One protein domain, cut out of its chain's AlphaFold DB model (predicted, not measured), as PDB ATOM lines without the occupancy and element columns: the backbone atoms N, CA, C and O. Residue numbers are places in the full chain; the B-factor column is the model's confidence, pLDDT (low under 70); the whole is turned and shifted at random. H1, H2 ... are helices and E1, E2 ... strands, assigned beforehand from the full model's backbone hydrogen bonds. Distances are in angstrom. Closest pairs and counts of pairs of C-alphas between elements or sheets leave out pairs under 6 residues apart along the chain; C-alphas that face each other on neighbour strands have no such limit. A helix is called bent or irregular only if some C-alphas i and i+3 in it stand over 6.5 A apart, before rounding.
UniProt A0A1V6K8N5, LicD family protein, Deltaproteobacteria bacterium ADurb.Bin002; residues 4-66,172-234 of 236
ATOM      1  N   GLU A   4     319.901 202.019 205.434       96.25
ATOM      2  CA  GLU A   4     320.849 202.913 206.103       96.25
ATOM      3  C   GLU A   4     320.252 204.314 206.299       96.25
ATOM      4  O   GLU A   4     320.278 204.840 207.413       96.25
ATOM      5  N   ASP A   5     319.634 204.873 205.255       97.00
ATOM      6  CA  ASP A   5     318.958 206.173 205.315       97.00
ATOM      7  C   ASP A   5     317.739 206.130 206.237       97.00
ATOM      8  O   ASP A   5     317.484 207.079 206.969       97.00
ATOM      9  N   TYR A   6     317.013 205.009 206.257       97.25
ATOM     10  CA  TYR A   6     315.883 204.792 207.157       97.25
ATOM     11  C   TYR A   6     316.308 204.814 208.625       97.25
ATOM     12  O   TYR A   6     315.669 205.481 209.436       97.25
ATOM     13  N   ARG A   7     317.410 204.142 208.981       96.44
ATOM     14  CA  ARG A   7     317.957 204.190 210.350       96.44
ATOM     15  C   ARG A   7     318.377 205.607 210.728       96.44
ATOM     16  O   ARG A   7     317.976 206.094 211.778       96.44
ATOM     17  N   ARG A   8     319.095 206.292 209.834       97.62
ATOM     18  CA  ARG A   8     319.488 207.692 210.035       97.62
ATOM     19  C   ARG A   8     318.275 208.613 210.187       97.62
ATOM     20  O   ARG A   8     318.283 209.511 211.021       97.62
ATOM     21  N   PHE A   9     317.224 208.393 209.402       97.38
ATOM     22  CA  PHE A   9     315.965 209.116 209.528       97.38
ATOM     23  C   PHE A   9     315.350 208.916 210.917       97.38
ATOM     24  O   PHE A   9     314.987 209.903 211.545       97.38
ATOM     25  N   LEU A  10     315.280 207.682 211.426       96.94
ATOM     26  CA  LEU A  10     314.733 207.409 212.761       96.94
ATOM     27  C   LEU A  10     315.514 208.095 213.888       96.94
ATOM     28  O   LEU A  10     314.909 208.497 214.877       96.94
ATOM     29  N   GLU A  11     316.827 208.253 213.735       96.69
ATOM     30  CA  GLU A  11     317.675 208.972 214.695       96.69
ATOM     31  C   GLU A  11     317.437 210.491 214.656       96.69
ATOM     32  O   GLU A  11     317.380 211.142 215.696       96.69
ATOM     33  N   LEU A  12     317.279 211.069 213.461       96.62
ATOM     34  CA  LEU A  12     317.148 212.520 213.279       96.62
ATOM     35  C   LEU A  12     315.715 213.032 213.465       96.62
ATOM     36  O   LEU A  12     315.507 214.156 213.929       96.62
ATOM     37  N   ALA A  13     314.720 212.235 213.080       95.88
ATOM     38  CA  ALA A  13     313.321 212.640 213.019       95.88
ATOM     39  C   ALA A  13     312.767 213.177 214.355       95.88
ATOM     40  O   ALA A  13     312.139 214.236 214.316       95.88
ATOM     41  N   PRO A  14     313.034 212.569 215.532       92.62
ATOM     42  CA  PRO A  14     312.551 213.090 216.815       92.62
ATOM     43  C   PRO A  14     312.991 214.526 217.131       92.62
ATOM     44  O   PRO A  14     312.321 215.209 217.900       92.62
ATOM     45  N   HIS A  15     314.102 214.978 216.543       92.62
ATOM     46  CA  HIS A  15     314.690 216.299 216.779       92.62
ATOM     47  C   HIS A  15     314.466 217.285 215.625       92.62
ATOM     48  O   HIS A  15     314.748 218.469 215.779       92.62
ATOM     49  N   THR A  16     313.991 216.805 214.473       93.81
ATOM     50  CA  THR A  16     313.890 217.598 213.234       93.81
ATOM     51  C   THR A  16     312.445 217.802 212.784       93.81
ATOM     52  O   THR A  16     312.146 218.768 212.084       93.81
ATOM     53  N   LEU A  17     311.544 216.880 213.137       94.75
ATOM     54  CA  LEU A  17     310.147 216.970 212.734       94.75
ATOM     55  C   LEU A  17     309.457 218.155 213.423       94.75
ATOM     56  O   LEU A  17     309.702 218.411 214.605       94.75
ATOM     57  N   PRO A  18     308.560 218.857 212.713       93.62
ATOM     58  CA  PRO A  18     307.780 219.921 213.318       93.62
ATOM     59  C   PRO A  18     306.839 219.354 214.389       93.62
ATOM     60  O   PRO A  18     306.442 218.187 214.356       93.62
ATOM     61  N   TYR A  19     306.466 220.195 215.356       92.12
ATOM     62  CA  TYR A  19     305.692 219.772 216.529       92.12
ATOM     63  C   TYR A  19     304.329 219.151 216.188       92.12
ATOM     64  O   TYR A  19     303.759 218.448 217.023       92.12
ATOM     65  N   ASP A  20     303.783 219.452 215.011       93.38
ATOM     66  CA  ASP A  20     302.490 219.003 214.499       93.38
ATOM     67  C   ASP A  20     302.560 217.666 213.748       93.38
ATOM     68  O   ASP A  20     301.522 217.120 213.376       93.38
ATOM     69  N   VAL A  21     303.752 217.074 213.633       95.50
ATOM     70  CA  VAL A  21     303.972 215.742 213.070       95.50
ATOM     71  C   VAL A  21     304.428 214.780 214.164       95.50
ATOM     72  O   VAL A  21     305.340 215.049 214.940       95.50
ATOM     73  N   PHE A  22     303.784 213.618 214.236       96.00
ATOM     74  CA  PHE A  22     304.143 212.538 215.150       96.00
ATOM     75  C   PHE A  22     304.829 211.403 214.390       96.00
ATOM     76  O   PHE A  22     304.257 210.829 213.463       96.00
ATOM     77  N   LEU A  23     306.048 211.050 214.808       97.62
ATOM     78  CA  LEU A  23     306.732 209.847 214.344       97.62
ATOM     79  C   LEU A  23     306.129 208.624 215.043       97.62
ATOM     80  O   LEU A  23     306.367 208.405 216.231       97.62
ATOM     81  N   GLN A  24     305.371 207.821 214.305       97.25
ATOM     82  CA  GLN A  24     304.801 206.563 214.773       97.25
ATOM     83  C   GLN A  24     305.737 205.403 214.413       97.25
ATOM     84  O   GLN A  24     305.861 205.023 213.247       97.25
ATOM     85  N   ILE A  25     306.372 204.839 215.435       96.56
ATOM     86  CA  ILE A  25     307.184 203.616 215.407       96.56
ATOM     87  C   ILE A  25     306.807 202.749 216.610       96.56
ATOM     88  O   ILE A  25     306.024 203.173 217.459       96.56
ATOM     89  N   LYS A  26     307.347 201.531 216.711       94.31
ATOM     90  CA  LYS A  26     306.989 200.609 217.800       94.31
ATOM     91  C   LYS A  26     307.337 201.170 219.182       94.31
ATOM     92  O   LYS A  26     306.655 200.878 220.156       94.31
ATOM     93  N   GLU A  27     308.385 201.976 219.251       94.88
ATOM     94  CA  GLU A  27     308.897 202.611 220.458       94.88
ATOM     95  C   GLU A  27     307.994 203.761 220.926       94.88
ATOM     96  O   GLU A  27     307.763 203.906 222.124       94.88
ATOM     97  N   THR A  28     307.461 204.563 219.996       95.69
ATOM     98  CA  THR A  28     306.609 205.726 220.307       95.69
ATOM     99  C   THR A  28     305.125 205.381 220.364       95.69
ATOM    100  O   THR A  28     304.363 206.076 221.029       95.69
ATOM    101  N   ASP A  29     304.704 204.311 219.691       96.06
ATOM    102  CA  ASP A  29     303.327 203.828 219.657       96.06
ATOM    103  C   ASP A  29     303.285 202.285 219.666       96.06
ATOM    104  O   ASP A  29     303.092 201.629 218.631       96.06
ATOM    105  N   PRO A  30     303.466 201.661 220.846       94.88
ATOM    106  CA  PRO A  30     303.642 200.213 220.974       94.88
ATOM    107  C   PRO A  30     302.452 199.379 220.510       94.88
ATOM    108  O   PRO A  30     302.596 198.183 220.243       94.88
ATOM    109  N   THR A  31     301.270 199.984 220.416       93.19
ATOM    110  CA  THR A  31     300.052 199.281 220.010       93.19
ATOM    111  C   THR A  31     299.889 199.213 218.494       93.19
ATOM    112  O   THR A  31     299.092 198.414 218.000       93.19
ATOM    113  N   HIS A  32     300.684 199.977 217.740       91.88
ATOM    114  CA  HIS A  32     300.675 199.915 216.290       91.88
ATOM    115  C   HIS A  32     301.250 198.561 215.803       91.88
ATOM    116  O   HIS A  32     302.315 198.128 216.272       91.88
ATOM    117  N   PRO A  33     300.551 197.832 214.908       87.94
ATOM    118  CA  PRO A  33     300.927 196.463 214.548       87.94
ATOM    119  C   PRO A  33     301.970 196.367 213.425       87.94
ATOM    120  O   PRO A  33     302.432 195.264 213.137       87.94
ATOM    121  N   VAL A  34     302.323 197.474 212.766       88.31
ATOM    122  CA  VAL A  34     303.233 197.456 211.608       88.31
ATOM    123  C   VAL A  34     304.694 197.656 212.022       88.31
ATOM    124  O   VAL A  34     304.985 198.185 213.092       88.31
ATOM    125  N   SER A  35     305.617 197.213 211.168       87.62
ATOM    126  CA  SER A  35     307.067 197.204 211.421       87.62
ATOM    127  C   SER A  35     307.832 198.378 210.796       87.62
ATOM    128  O   SER A  35     309.047 198.466 210.957       87.62
ATOM    129  N   TRP A  36     307.145 199.261 210.072       94.25
ATOM    130  CA  TRP A  36     307.725 200.441 209.429       94.25
ATOM    131  C   TRP A  36     307.236 201.730 210.090       94.25
ATOM    132  O   TRP A  36     306.204 201.747 210.762       94.25
ATOM    133  N   ALA A  37     307.980 202.813 209.886       96.56
ATOM    134  CA  ALA A  37     307.643 204.120 210.417       96.56
ATOM    135  C   ALA A  37     306.513 204.777 209.628       96.56
ATOM    136  O   ALA A  37     306.412 204.637 208.404       96.56
ATOM    137  N   LYS A  38     305.702 205.560 210.333       96.88
ATOM    138  CA  LYS A  38     304.731 206.468 209.731       96.88
ATOM    139  C   LYS A  38     304.908 207.861 210.312       96.88
ATOM    140  O   LYS A  38     305.122 208.010 211.513       96.88
ATOM    141  N   LEU A  39     304.774 208.879 209.475       97.38
ATOM    142  CA  LEU A  39     304.531 210.241 209.937       97.38
ATOM    143  C   LEU A  39     303.028 210.436 210.047       97.38
ATOM    144  O   LEU A  39     302.296 210.100 209.121       97.38
ATOM    145  N   ARG A  40     302.567 210.936 211.189       95.44
ATOM    146  CA  ARG A  40     301.154 211.170 211.472       95.44
ATOM    147  C   ARG A  40     300.928 212.650 211.685       95.44
ATOM    148  O   ARG A  40     301.552 213.240 212.564       95.44
ATOM    149  N   ASP A  41     300.009 213.223 210.925       95.31
ATOM    150  CA  ASP A  41     299.504 214.552 211.239       95.31
ATOM    151  C   ASP A  41     298.762 214.517 212.588       95.31
ATOM    152  O   ASP A  41     297.900 213.664 212.824       95.31
ATOM    153  N   ARG A  42     299.138 215.410 213.507       94.19
ATOM    154  CA  ARG A  42     298.630 215.388 214.885       94.19
ATOM    155  C   ARG A  42     297.276 216.075 215.039       94.19
ATOM    156  O   ARG A  42     296.642 215.881 216.072       94.19
ATOM    157  N   PHE A  43     296.834 216.861 214.059       93.25
ATOM    158  CA  PHE A  43     295.560 217.584 214.106       93.25
ATOM    159  C   PHE A  43     294.388 216.812 213.493       93.25
ATOM    160  O   PHE A  43     293.236 217.060 213.850       93.25
ATOM    161  N   SER A  44     294.679 215.877 212.596       93.69
ATOM    162  CA  SER A  44     293.688 215.057 211.915       93.69
ATOM    163  C   SER A  44     293.400 213.745 212.636       93.69
ATOM    164  O   SER A  44     294.161 213.253 213.476       93.69
ATOM    165  N   PHE A  45     292.275 213.148 212.255       92.19
ATOM    166  CA  PHE A  45     291.861 211.814 212.645       92.19
ATOM    167  C   PHE A  45     291.248 211.081 211.444       92.19
ATOM    168  O   PHE A  45     290.352 211.584 210.771       92.19
ATOM    169  N   MET A  46     291.746 209.882 211.169       91.44
ATOM    170  CA  MET A  46     291.296 208.973 210.124       91.44
ATOM    171  C   MET A  46     290.510 207.834 210.777       91.44
ATOM    172  O   MET A  46     291.089 206.943 211.405       91.44
ATOM    173  N   ASN A  47     289.186 207.860 210.630       87.88
ATOM    174  CA  ASN A  47     288.316 206.858 211.231       87.88
ATOM    175  C   ASN A  47     288.313 205.576 210.392       87.88
ATOM    176  O   ASN A  47     287.656 205.503 209.353       87.88
ATOM    177  N   ASP A  48     289.067 204.576 210.835       83.50
ATOM    178  CA  ASP A  48     289.038 203.237 210.252       83.50
ATOM    179  C   ASP A  48     287.868 202.443 210.870       83.50
ATOM    180  O   ASP A  48     287.809 202.335 212.101       83.50
ATOM    181  N   PRO A  49     286.957 201.870 210.055       77.25
ATOM    182  CA  PRO A  49     285.792 201.116 210.533       77.25
ATOM    183  C   PRO A  49     286.158 199.914 211.413       77.25
ATOM    184  O   PRO A  49     285.311 199.393 212.133       77.25
ATOM    185  N   SER A  50     287.407 199.450 211.351       77.56
ATOM    186  CA  SER A  50     287.904 198.300 212.110       77.56
ATOM    187  C   SER A  50     288.306 198.646 213.555       77.56
ATOM    188  O   SER A  50     288.759 197.763 214.285       77.56
ATOM    189  N   GLY A  51     288.198 199.922 213.947       75.19
ATOM    190  CA  GLY A  51     288.529 200.426 215.279       75.19
ATOM    191  C   GLY A  51     287.451 200.169 216.353       75.19
ATOM    192  O   GLY A  51     286.478 199.454 216.112       75.19
ATOM    193  N   PRO A  52     287.605 200.755 217.559       80.00
ATOM    194  CA  PRO A  52     288.620 201.743 217.932       80.00
ATOM    195  C   PRO A  52     290.018 201.131 218.082       80.00
ATOM    196  O   PRO A  52     290.178 200.022 218.590       80.00
ATOM    197  N   PHE A  53     291.041 201.880 217.669       88.81
ATOM    198  CA  PHE A  53     292.440 201.504 217.845       88.81
ATOM    199  C   PHE A  53     293.106 202.377 218.908       88.81
ATOM    200  O   PHE A  53     292.786 203.551 219.054       88.81
ATOM    201  N   SER A  54     294.054 201.807 219.648       91.31
ATOM    202  CA  SER A  54     294.821 202.540 220.663       91.31
ATOM    203  C   SER A  54     296.044 203.275 220.106       91.31
ATOM    204  O   SER A  54     296.681 204.010 220.851       91.31
ATOM    205  N   TYR A  55     296.378 203.068 218.830       93.62
ATOM    206  CA  TYR A  55     297.488 203.733 218.149       93.62
ATOM    207  C   TYR A  55     297.023 204.999 217.422       93.62
ATOM    208  O   TYR A  55     295.839 205.169 217.132       93.62
ATOM    209  N   SER A  56     297.955 205.884 217.074       93.75
ATOM    210  CA  SER A  56     297.662 207.118 216.347       93.75
ATOM    211  C   SER A  56     297.001 206.832 214.999       93.75
ATOM    212  O   SER A  56     297.547 206.122 214.146       93.75
ATOM    213  N   GLN A  57     295.836 207.445 214.802       92.62
ATOM    214  CA  GLN A  57     295.059 207.399 213.568       92.62
ATOM    215  C   GLN A  57     295.090 208.745 212.826       92.62
ATOM    216  O   GLN A  57     294.165 209.047 212.087       92.62
ATOM    217  N   GLY A  58     296.125 209.572 212.998       93.50
ATOM    218  CA  GLY A  58     296.310 210.762 212.149       93.50
ATOM    219  C   GLY A  58     296.505 210.389 210.673       93.50
ATOM    220  O   GLY A  58     296.878 209.245 210.374       93.50
ATOM    221  N   ILE A  59     296.279 211.328 209.747       93.25
ATOM    222  CA  ILE A  59     296.564 211.111 208.318       93.25
ATOM    223  C   ILE A  59     298.041 210.696 208.167       93.25
ATOM    224  O   ILE A  59     298.917 211.403 208.676       93.25
ATOM    225  N   PRO A  60     298.328 209.529 207.551       94.19
ATOM    226  CA  PRO A  60     299.681 208.991 207.507       94.19
ATOM    227  C   PRO A  60     300.460 209.345 206.239       94.19
ATOM    228  O   PRO A  60     299.907 209.380 205.143       94.19
ATOM    229  N   ILE A  61     301.781 209.427 206.391       95.38
ATOM    230  CA  ILE A  61     302.760 209.157 205.334       95.38
ATOM    231  C   ILE A  61     303.575 207.938 205.768       95.38
ATOM    232  O   ILE A  61     304.239 207.964 206.805       95.38
ATOM    233  N   ASP A  62     303.527 206.870 204.978       95.25
ATOM    234  CA  ASP A  62     304.250 205.631 205.262       95.25
ATOM    235  C   ASP A  62     305.693 205.708 204.754       95.25
ATOM    236  O   ASP A  62     305.945 206.080 203.609       95.25
ATOM    237  N   ILE A  63     306.652 205.305 205.591       95.94
ATOM    238  CA  ILE A  63     308.075 205.286 205.246       95.94
ATOM    239  C   ILE A  63     308.565 203.844 205.277       95.94
ATOM    240  O   ILE A  63     308.862 203.286 206.332       95.94
ATOM    241  N   PHE A  64     308.670 203.234 204.096       95.31
ATOM    242  CA  PHE A  64     309.109 201.848 203.972       95.31
ATOM    243  C   PHE A  64     310.641 201.738 203.866       95.31
ATOM    244  O   PHE A  64     311.235 202.316 202.940       95.31
ATOM    245  N   PRO A  65     311.303 200.973 204.755       96.06
ATOM    246  CA  PRO A  65     312.687 200.571 204.554       96.06
ATOM    247  C   PRO A  65     312.823 199.623 203.357       96.06
ATOM    248  O   PRO A  65     312.015 198.715 203.146       96.06
ATOM    249  N   ALA A  66     313.883 199.822 202.586       95.31
ATOM    250  CA  ALA A  66     314.216 199.082 201.384       95.31
ATOM    251  C   ALA A  66     315.667 198.603 201.436       95.31
ATOM    252  O   ALA A  66     316.556 199.283 201.945       95.31
ATOM    253  N   CYS A 172     311.721 211.828 193.637       96.69
ATOM    254  CA  CYS A 172     311.072 210.573 193.291       96.69
ATOM    255  C   CYS A 172     312.046 209.643 192.538       96.69
ATOM    256  O   CYS A 172     313.186 210.032 192.261       96.69
ATOM    257  N   PRO A 173     311.645 208.390 192.248       97.25
ATOM    258  CA  PRO A 173     312.439 207.484 191.421       97.25
ATOM    259  C   PRO A 173     312.857 208.113 190.080       97.25
ATOM    260  O   PRO A 173     312.173 208.994 189.563       97.25
ATOM    261  N   ALA A 174     313.956 207.635 189.495       98.25
ATOM    262  CA  ALA A 174     314.420 208.041 188.164       98.25
ATOM    263  C   ALA A 174     313.329 207.912 187.083       98.25
ATOM    264  O   ALA A 174     313.211 208.758 186.200       98.25
ATOM    265  N   ASP A 175     312.536 206.841 187.172       97.69
ATOM    266  CA  ASP A 175     311.436 206.524 186.263       97.69
ATOM    267  C   ASP A 175     310.174 206.184 187.083       97.69
ATOM    268  O   ASP A 175     309.911 205.010 187.385       97.69
ATOM    269  N   PRO A 176     309.393 207.201 187.504       96.62
ATOM    270  CA  PRO A 176     308.218 206.994 188.349       96.62
ATOM    271  C   PRO A 176     307.122 206.195 187.634       96.62
ATOM    272  O   PRO A 176     306.379 205.450 188.266       96.62
ATOM    273  N   ASP A 177     307.042 206.293 186.311       96.38
ATOM    274  CA  ASP A 177     306.025 205.622 185.509       96.38
ATOM    275  C   ASP A 177     306.284 204.106 185.426       96.38
ATOM    276  O   ASP A 177     305.393 203.296 185.699       96.38
ATOM    277  N   ARG A 178     307.530 203.682 185.163       96.75
ATOM    278  CA  ARG A 178     307.911 202.259 185.231       96.75
ATOM    279  C   ARG A 178     307.844 201.721 186.661       96.75
ATOM    280  O   ARG A 178     307.460 200.566 186.840       96.75
ATOM    281  N   TYR A 179     308.160 202.537 187.668       96.19
ATOM    282  CA  TYR A 179     307.979 202.175 189.078       96.19
ATOM    283  C   TYR A 179     306.512 201.838 189.392       96.19
ATOM    284  O   TYR A 179     306.226 200.770 189.939       96.19
ATOM    285  N   LEU A 180     305.574 202.706 188.996       95.44
ATOM    286  CA  LEU A 180     304.140 202.509 189.226       95.44
ATOM    287  C   LEU A 180     303.576 201.337 188.418       95.44
ATOM    288  O   LEU A 180     302.774 200.576 188.956       95.44
ATOM    289  N   ARG A 181     304.044 201.108 187.183       95.88
ATOM    290  CA  ARG A 181     303.670 199.913 186.405       95.88
ATOM    291  C   ARG A 181     304.101 198.605 187.056       95.88
ATOM    292  O   ARG A 181     303.343 197.642 187.025       95.88
ATOM    293  N   ILE A 182     305.289 198.554 187.663       94.50
ATOM    294  CA  ILE A 182     305.737 197.363 188.404       94.50
ATOM    295  C   ILE A 182     304.810 197.090 189.595       94.50
ATOM    296  O   ILE A 182     304.504 195.933 189.871       94.50
ATOM    297  N   PHE A 183     304.361 198.143 190.280       91.00
ATOM    298  CA  PHE A 183     303.506 198.029 191.461       91.00
ATOM    299  C   PHE A 183     302.048 197.686 191.138       91.00
ATOM    300  O   PHE A 183     301.451 196.828 191.785       91.00
ATOM    301  N   TYR A 184     301.466 198.382 190.166       90.44
ATOM    302  CA  TYR A 184     300.021 198.416 189.940       90.44
ATOM    303  C   TYR A 184     299.599 197.841 188.580       90.44
ATOM    304  O   TYR A 184     298.406 197.659 188.342       90.44
ATOM    305  N   GLY A 185     300.555 197.521 187.704       92.12
ATOM    306  CA  GLY A 185     300.319 197.046 186.342       92.12
ATOM    307  C   GLY A 185     300.278 198.166 185.298       92.12
ATOM    308  O   GLY A 185     300.267 199.356 185.612       92.12
ATOM    309  N   ASP A 186     300.242 197.777 184.024       94.31
ATOM    310  CA  ASP A 186     300.329 198.713 182.892       94.31
ATOM    311  C   ASP A 186     299.173 199.722 182.834       94.31
ATOM    312  O   ASP A 186     299.331 200.829 182.326       94.31
ATOM    313  N   ASN A 187     298.014 199.365 183.384       92.69
ATOM    314  CA  ASN A 187     296.808 200.186 183.394       92.69
ATOM    315  C   ASN A 187     296.579 200.916 184.729       92.69
ATOM    316  O   ASN A 187     295.436 201.246 185.033       92.69
ATOM    317  N   TYR A 188     297.629 201.191 185.514       93.06
ATOM    318  CA  TYR A 188     297.504 201.775 186.860       93.06
ATOM    319  C   TYR A 188     296.745 203.112 186.919       93.06
ATOM    320  O   TYR A 188     296.102 203.413 187.921       93.06
ATOM    321  N   MET A 189     296.777 203.897 185.838       93.69
ATOM    322  CA  MET A 189     296.039 205.164 185.719       93.69
ATOM    323  C   MET A 189     294.559 204.982 185.357       93.69
ATOM    324  O   MET A 189     293.811 205.954 185.283       93.69
ATOM    325  N   THR A 190     294.122 203.748 185.102       93.88
ATOM    326  CA  THR A 190     292.726 203.423 184.812       93.88
ATOM    327  C   THR A 190     292.088 202.817 186.058       93.88
ATOM    328  O   THR A 190     292.490 201.731 186.480       93.88
ATOM    329  N   PRO A 191     291.075 203.467 186.659       87.94
ATOM    330  CA  PRO A 191     290.417 202.908 187.829       87.94
ATOM    331  C   PRO A 191     289.747 201.572 187.470       87.94
ATOM    332  O   PRO A 191     289.168 201.446 186.385       87.94
ATOM    333  N   PRO A 192     289.756 200.574 188.373       86.38
ATOM    334  CA  PRO A 192     289.088 199.307 188.112       86.38
ATOM    335  C   PRO A 192     287.567 199.508 187.934       86.38
ATOM    336  O   PRO A 192     287.009 200.508 188.416       86.38
ATOM    337  N   PRO A 193     286.869 198.565 187.269       90.50
ATOM    338  CA  PRO A 193     285.409 198.571 187.170       90.50
ATOM    339  C   PRO A 193     284.738 198.685 188.549       90.50
ATOM    340  O   PRO A 193     285.302 198.159 189.513       90.50
ATOM    341  N   PRO A 194     283.568 199.347 188.678       89.19
ATOM    342  CA  PRO A 194     282.893 199.558 189.964       89.19
ATOM    343  C   PRO A 194     282.750 198.298 190.824       89.19
ATOM    344  O   PRO A 194     282.969 198.347 192.029       89.19
ATOM    345  N   GLU A 195     282.484 197.153 190.201       89.69
ATOM    346  CA  GLU A 195     282.273 195.852 190.846       89.69
ATOM    347  C   GLU A 195     283.569 195.265 191.428       89.69
ATOM    348  O   GLU A 195     283.534 194.387 192.287       89.69
ATOM    349  N   LYS A 196     284.724 195.742 190.947       83.44
ATOM    350  CA  LYS A 196     286.070 195.349 191.386       83.44
ATOM    351  C   LYS A 196     286.737 196.395 192.281       83.44
ATOM    352  O   LYS A 196     287.872 196.182 192.710       83.44
ATOM    353  N   ARG A 197     286.077 197.521 192.568       84.44
ATOM    354  CA  ARG A 197     286.586 198.519 193.518       84.44
ATOM    355  C   ARG A 197     286.422 197.961 194.933       84.44
ATOM    356  O   ARG A 197     285.336 197.986 195.500       84.44
ATOM    357  N   GLY A 198     287.503 197.394 195.468       68.88
ATOM    358  CA  GLY A 198     287.557 196.885 196.838       68.88
ATOM    359  C   GLY A 198     287.468 197.998 197.889       68.88
ATOM    360  O   GLY A 198     287.749 199.163 197.615       68.88
ATOM    361  N   ALA A 199     287.095 197.622 199.112       57.78
ATOM    362  CA  ALA A 199     286.898 198.539 200.227       57.78
ATOM    363  C   ALA A 199     288.123 198.566 201.160       57.78
ATOM    364  O   ALA A 199     288.131 197.906 202.194       57.78
ATOM    365  N   HIS A 200     289.130 199.389 200.855       62.75
ATOM    366  CA  HIS A 200     289.912 200.038 201.921       62.75
ATOM    367  C   HIS A 200     289.110 201.249 202.395       62.75
ATOM    368  O   HIS A 200     289.449 202.399 202.126       62.75
ATOM    369  N   ARG A 201     287.940 200.969 202.974       70.19
ATOM    370  CA  ARG A 201     286.995 202.005 203.360       70.19
ATOM    371  C   ARG A 201     287.492 202.641 204.649       70.19
ATOM    372  O   ARG A 201     287.533 201.987 205.678       70.19
ATOM    373  N   VAL A 202     287.833 203.914 204.566       79.12
ATOM    374  CA  VAL A 202     287.917 204.806 205.719       79.12
ATOM    375  C   VAL A 202     286.523 205.408 205.891       79.12
ATOM    376  O   VAL A 202     285.932 205.858 204.910       79.12
ATOM    377  N   ASP A 203     285.970 205.385 207.102       84.56
ATOM    378  CA  ASP A 203     284.640 205.945 207.374       84.56
ATOM    379  C   ASP A 203     284.633 207.475 207.309       84.56
ATOM    380  O   ASP A 203     283.608 208.076 206.994       84.56
ATOM    381  N   GLY A 204     285.773 208.114 207.567       86.94
ATOM    382  CA  GLY A 204     285.932 209.545 207.348       86.94
ATOM    383  C   GLY A 204     287.317 210.071 207.702       86.94
ATOM    384  O   GLY A 204     288.026 209.504 208.537       86.94
ATOM    385  N   PHE A 205     287.671 211.189 207.071       89.75
ATOM    386  CA  PHE A 205     288.807 212.018 207.452       89.75
ATOM    387  C   PHE A 205     288.293 213.249 208.189       89.75
ATOM    388  O   PHE A 205     287.555 214.064 207.637       89.75
ATOM    389  N   PHE A 206     288.700 213.385 209.440       90.44
ATOM    390  CA  PHE A 206     288.367 214.505 210.301       90.44
ATOM    391  C   PHE A 206     289.607 215.377 210.408       90.44
ATOM    392  O   PHE A 206     290.505 215.101 211.196       90.44
ATOM    393  N   ILE A 207     289.675 216.412 209.572       89.19
ATOM    394  CA  ILE A 207     290.797 217.363 209.578       89.19
ATOM    395  C   ILE A 207     290.774 218.211 210.854       89.19
ATOM    396  O   ILE A 207     291.817 218.612 211.359       89.19
ATOM    397  N   THR A 208     289.577 218.449 211.391       79.62
ATOM    398  CA  THR A 208     289.324 219.230 212.601       79.62
ATOM    399  C   THR A 208     288.445 218.411 213.547       79.62
ATOM    400  O   THR A 208     287.247 218.260 213.314       79.62
ATOM    401  N   GLY A 209     289.017 217.838 214.601       67.81
ATOM    402  CA  GLY A 209     288.273 217.038 215.577       67.81
ATOM    403  C   GLY A 209     289.206 216.448 216.630       67.81
ATOM    404  O   GLY A 209     290.425 216.536 216.469       67.81
ATOM    405  N   PRO A 210     288.688 215.876 217.730       69.50
ATOM    406  CA  PRO A 210     289.560 215.265 218.716       69.50
ATOM    407  C   PRO A 210     290.197 214.016 218.106       69.50
ATOM    408  O   PRO A 210     289.530 213.005 217.909       69.50
ATOM    409  N   ASN A 211     291.498 214.080 217.821       83.75
ATOM    410  CA  ASN A 211     292.311 212.884 217.673       83.75
ATOM    411  C   ASN A 211     292.433 212.254 219.078       83.75
ATOM    412  O   ASN A 211     293.067 212.860 219.944       83.75
ATOM    413  N   PRO A 212     291.796 211.094 219.343       87.00
ATOM    414  CA  PRO A 212     291.683 210.534 220.692       87.00
ATOM    415  C   PRO A 212     293.003 209.939 221.203       87.00
ATOM    416  O   PRO A 212     293.106 209.550 222.364       87.00
ATOM    417  N   HIS A 213     294.013 209.848 220.339       93.06
ATOM    418  CA  HIS A 213     295.337 209.368 220.690       93.06
ATOM    419  C   HIS A 213     296.107 210.407 221.519       93.06
ATOM    420  O   HIS A 213     295.961 211.608 221.308       93.06
ATOM    421  N   PHE A 214     297.007 209.967 222.406       93.31
ATOM    422  CA  PHE A 214     297.787 210.870 223.271       93.31
ATOM    423  C   PHE A 214     298.642 211.881 222.486       93.31
ATOM    424  O   PHE A 214     298.963 212.956 222.989       93.31
ATOM    425  N   SER A 215     299.047 211.530 221.260       92.69
ATOM    426  CA  SER A 215     299.805 212.435 220.393       92.69
ATOM    427  C   SER A 215     298.926 213.477 219.696       92.69
ATOM    428  O   SER A 215     299.471 214.439 219.160       92.69
ATOM    429  N   GLY A 216     297.601 213.325 219.727       92.62
ATOM    430  CA  GLY A 216     296.644 214.226 219.099       92.62
ATOM    431  C   GLY A 216     296.714 215.657 219.637       92.62
ATOM    432  O   GLY A 216     296.921 215.896 220.827       92.62
ATOM    433  N   LEU A 217     296.537 216.629 218.747       91.75
ATOM    434  CA  LEU A 217     296.445 218.052 219.056       91.75
ATOM    435  C   LEU A 217     295.076 218.587 218.628       91.75
ATOM    436  O   LEU A 217     294.443 218.077 217.710       91.75
ATOM    437  N   ARG A 218     294.628 219.653 219.296       89.56
ATOM    438  CA  ARG A 218     293.398 220.369 218.952       89.56
ATOM    439  C   ARG A 218     293.746 221.676 218.264       89.56
ATOM    440  O   ARG A 218     294.655 222.377 218.712       89.56
ATOM    441  N   TRP A 219     292.984 222.018 217.231       89.56
ATOM    442  CA  TRP A 219     293.139 223.272 216.493       89.56
ATOM    443  C   TRP A 219     292.978 224.519 217.365       89.56
ATOM    444  O   TRP A 219     293.682 225.499 217.152       89.56
ATOM    445  N   GLU A 220     292.121 224.461 218.387       87.81
ATOM    446  CA  GLU A 220     291.926 225.545 219.362       87.81
ATOM    447  C   GLU A 220     293.236 225.963 220.046       87.81
ATOM    448  O   GLU A 220     293.458 227.141 220.319       87.81
ATOM    449  N   ASP A 221     294.148 225.010 220.247       85.44
ATOM    450  CA  ASP A 221     295.426 225.243 220.914       85.44
ATOM    451  C   ASP A 221     296.557 225.587 219.914       85.44
ATOM    452  O   ASP A 221     297.720 225.690 220.316       85.44
ATOM    453  N   TYR A 222     296.269 225.712 218.607       86.94
ATOM    454  CA  TYR A 222     297.291 225.795 217.550       86.94
ATOM    455  C   TYR A 222     298.270 226.948 217.784       86.94
ATOM    456  O   TYR A 222     299.479 226.733 217.807       86.94
ATOM    457  N   ALA A 223     297.759 228.164 218.004       87.75
ATOM    458  CA  ALA A 223     298.596 229.353 218.164       87.75
ATOM    459  C   ALA A 223     299.512 229.262 219.397       87.75
ATOM    460  O   ALA A 223     300.681 229.639 219.337       87.75
ATOM    461  N   GLU A 224     298.997 228.741 220.512       87.19
ATOM    462  CA  GLU A 224     299.771 228.549 221.740       87.19
ATOM    463  C   GLU A 224     300.869 227.499 221.552       87.19
ATOM    464  O   GLU A 224     302.028 227.750 221.885       87.19
ATOM    465  N   LYS A 225     300.522 226.345 220.978       84.00
ATOM    466  CA  LYS A 225     301.466 225.249 220.729       84.00
ATOM    467  C   LYS A 225     302.539 225.645 219.720       84.00
ATOM    468  O   LYS A 225     303.708 225.353 219.951       84.00
ATOM    469  N   LYS A 226     302.164 226.386 218.673       86.81
ATOM    470  CA  LYS A 226     303.102 226.931 217.687       86.81
ATOM    471  C   LYS A 226     304.116 227.882 218.319       86.81
ATOM    472  O   LYS A 226     305.301 227.761 218.031       86.81
ATOM    473  N   ARG A 227     303.674 228.789 219.202       86.38
ATOM    474  CA  ARG A 227     304.580 229.682 219.948       86.38
ATOM    475  C   ARG A 227     305.553 228.894 220.823       86.38
ATOM    476  O   ARG A 227     306.755 229.071 220.693       86.38
ATOM    477  N   ARG A 228     305.047 227.954 221.630       84.88
ATOM    478  CA  ARG A 228     305.892 227.115 222.499       84.88
ATOM    479  C   ARG A 228     306.934 226.308 221.725       84.88
ATOM    480  O   ARG A 228     308.061 226.180 222.188       84.88
ATOM    481  N   ALA A 229     306.564 225.762 220.567       83.31
ATOM    482  CA  ALA A 229     307.492 225.028 219.712       83.31
ATOM    483  C   ALA A 229     308.597 225.938 219.150       83.31
ATOM    484  O   ALA A 229     309.755 225.536 219.119       83.31
ATOM    485  N   ALA A 230     308.257 227.174 218.765       81.50
ATOM    486  CA  ALA A 230     309.244 228.156 218.326       81.50
ATOM    487  C   ALA A 230     310.236 228.509 219.450       81.50
ATOM    488  O   ALA A 230     311.437 228.537 219.201       81.50
ATOM    489  N   ASP A 231     309.761 228.690 220.685       79.31
ATOM    490  CA  ASP A 231     310.613 229.042 221.832       79.31
ATOM    491  C   ASP A 231     311.600 227.914 222.207       79.31
ATOM    492  O   ASP A 231     312.738 228.175 222.601       79.31
ATOM    493  N   GLN A 232     311.207 226.646 222.034       67.88
ATOM    494  CA  GLN A 232     312.067 225.484 222.313       67.88
ATOM    495  C   GLN A 232     313.241 225.334 221.336       67.88
ATOM    496  O   GLN A 232     314.253 224.742 221.698       67.88
ATOM    497  N   HIS A 233     313.144 225.872 220.118       59.62
ATOM    498  CA  HIS A 233     314.235 225.848 219.134       59.62
ATOM    499  C   HIS A 233     315.211 227.029 219.268       59.62
ATOM    500  O   HIS A 233     316.192 227.095 218.532       59.62
ATOM    501  N   VAL A 234     314.965 227.951 220.205       55.34
ATOM    502  CA  VAL A 234     315.789 229.153 220.432       55.34
ATOM    503  C   VAL A 234     316.736 228.991 221.633       55.34
ATOM    504  O   VAL A 234     317.574 229.858 221.876       55.34
TER     505      VAL A 234
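Overview. This is residues 4 to 66 and 172 to 234 of the 236 residues of the protein "LicD family protein" of Deltaproteobacteria bacterium ADurb.Bin002 (UniProt A0A1V6K8N5). A small sheet of three strands, E1, E2 and E4, makes the middle, with helix H1 over one of its faces and a short two-strand ladder, E3 and E5, beyond it. Two more helices, H2 and H3, lie far out on opposite sides of this body, and residues 190 to 199, in the link from H2 to E5, stick out from it. The printed part has 126 residues with three named helices and five named strands, in the order H1 E1 E2 E3 E4 H2 E5 H3; both sheets, E1 - E2 - E4 and E3 - E5, are antiparallel. The class is mixed, helices and strands, with under half of the residues in named elements. The whole is loose, with a radius of gyration of the C-alphas of 17.6 A and spans of 50 by 35 by 26 A.

Along the chain. The larger sheet holds E1, residues 21 to 24, 9.4 A long; E2, residues 37 to 41, 13.3 A; and E4, residues 60 to 63, 9.4 A. H1, residues 4 to 16, spans 17.7 A from C-alpha 4 at (320.849, 202.913, 206.103). E3, residues 45 to 47, and E5, residues 204 to 206, each span 6.3 A. H2, residues 176 to 184, spans 12.0 A, and H3, residues 219 to 232, spans 19.9 A, ending with C-alpha 232 at (312.067, 225.484, 222.313). H1 is only just irregular, with C-alphas 11 and 14 6.9 A apart; H3 is irregular, with C-alphas 220 and 223 7.8 A apart.

Arrangement. E1 and E2 form a hairpin, with N 22 and O 40 within hydrogen-bond range at 2.8 A. The inner strand E2 is antiparallel to E4 at 156 degrees, with N 39 and O 61 at 2.9 A. H1 is on this sheet at a height of 9.7 A, slantwise to the strands at 43 degrees to E1 on the local plane; its closest C-alphas to E1 are those of Pro 14 and Leu 23, 7.1 A. E3 and E5 are antiparallel at 163 degrees, with N 45 and O 206 at 2.8 A. Both are apart from E1 and E2. H2 and H3 are not on the larger sheet, and H1, H2 and H3 are apart from one another. Every O i to N i+4 pair is within hydrogen-bond range in H2, 7 of 9 in H1 and 8 of 10 in H3.

Size, cuts and confidence. The C-alphas farthest apart are those of Glu 195 and Val 234, 55.7 A. Residues 67 to 171 are cut out, and C-alphas 66 and 172 are 14.4 A apart across the cut. The links E1 to E2, E3 to E4, H2 to E5 and E5 to H3 are long. The mean pLDDT of the printed part is 89.6; residues 198 to 200, 209 to 210 and 232 to 234 are under 70.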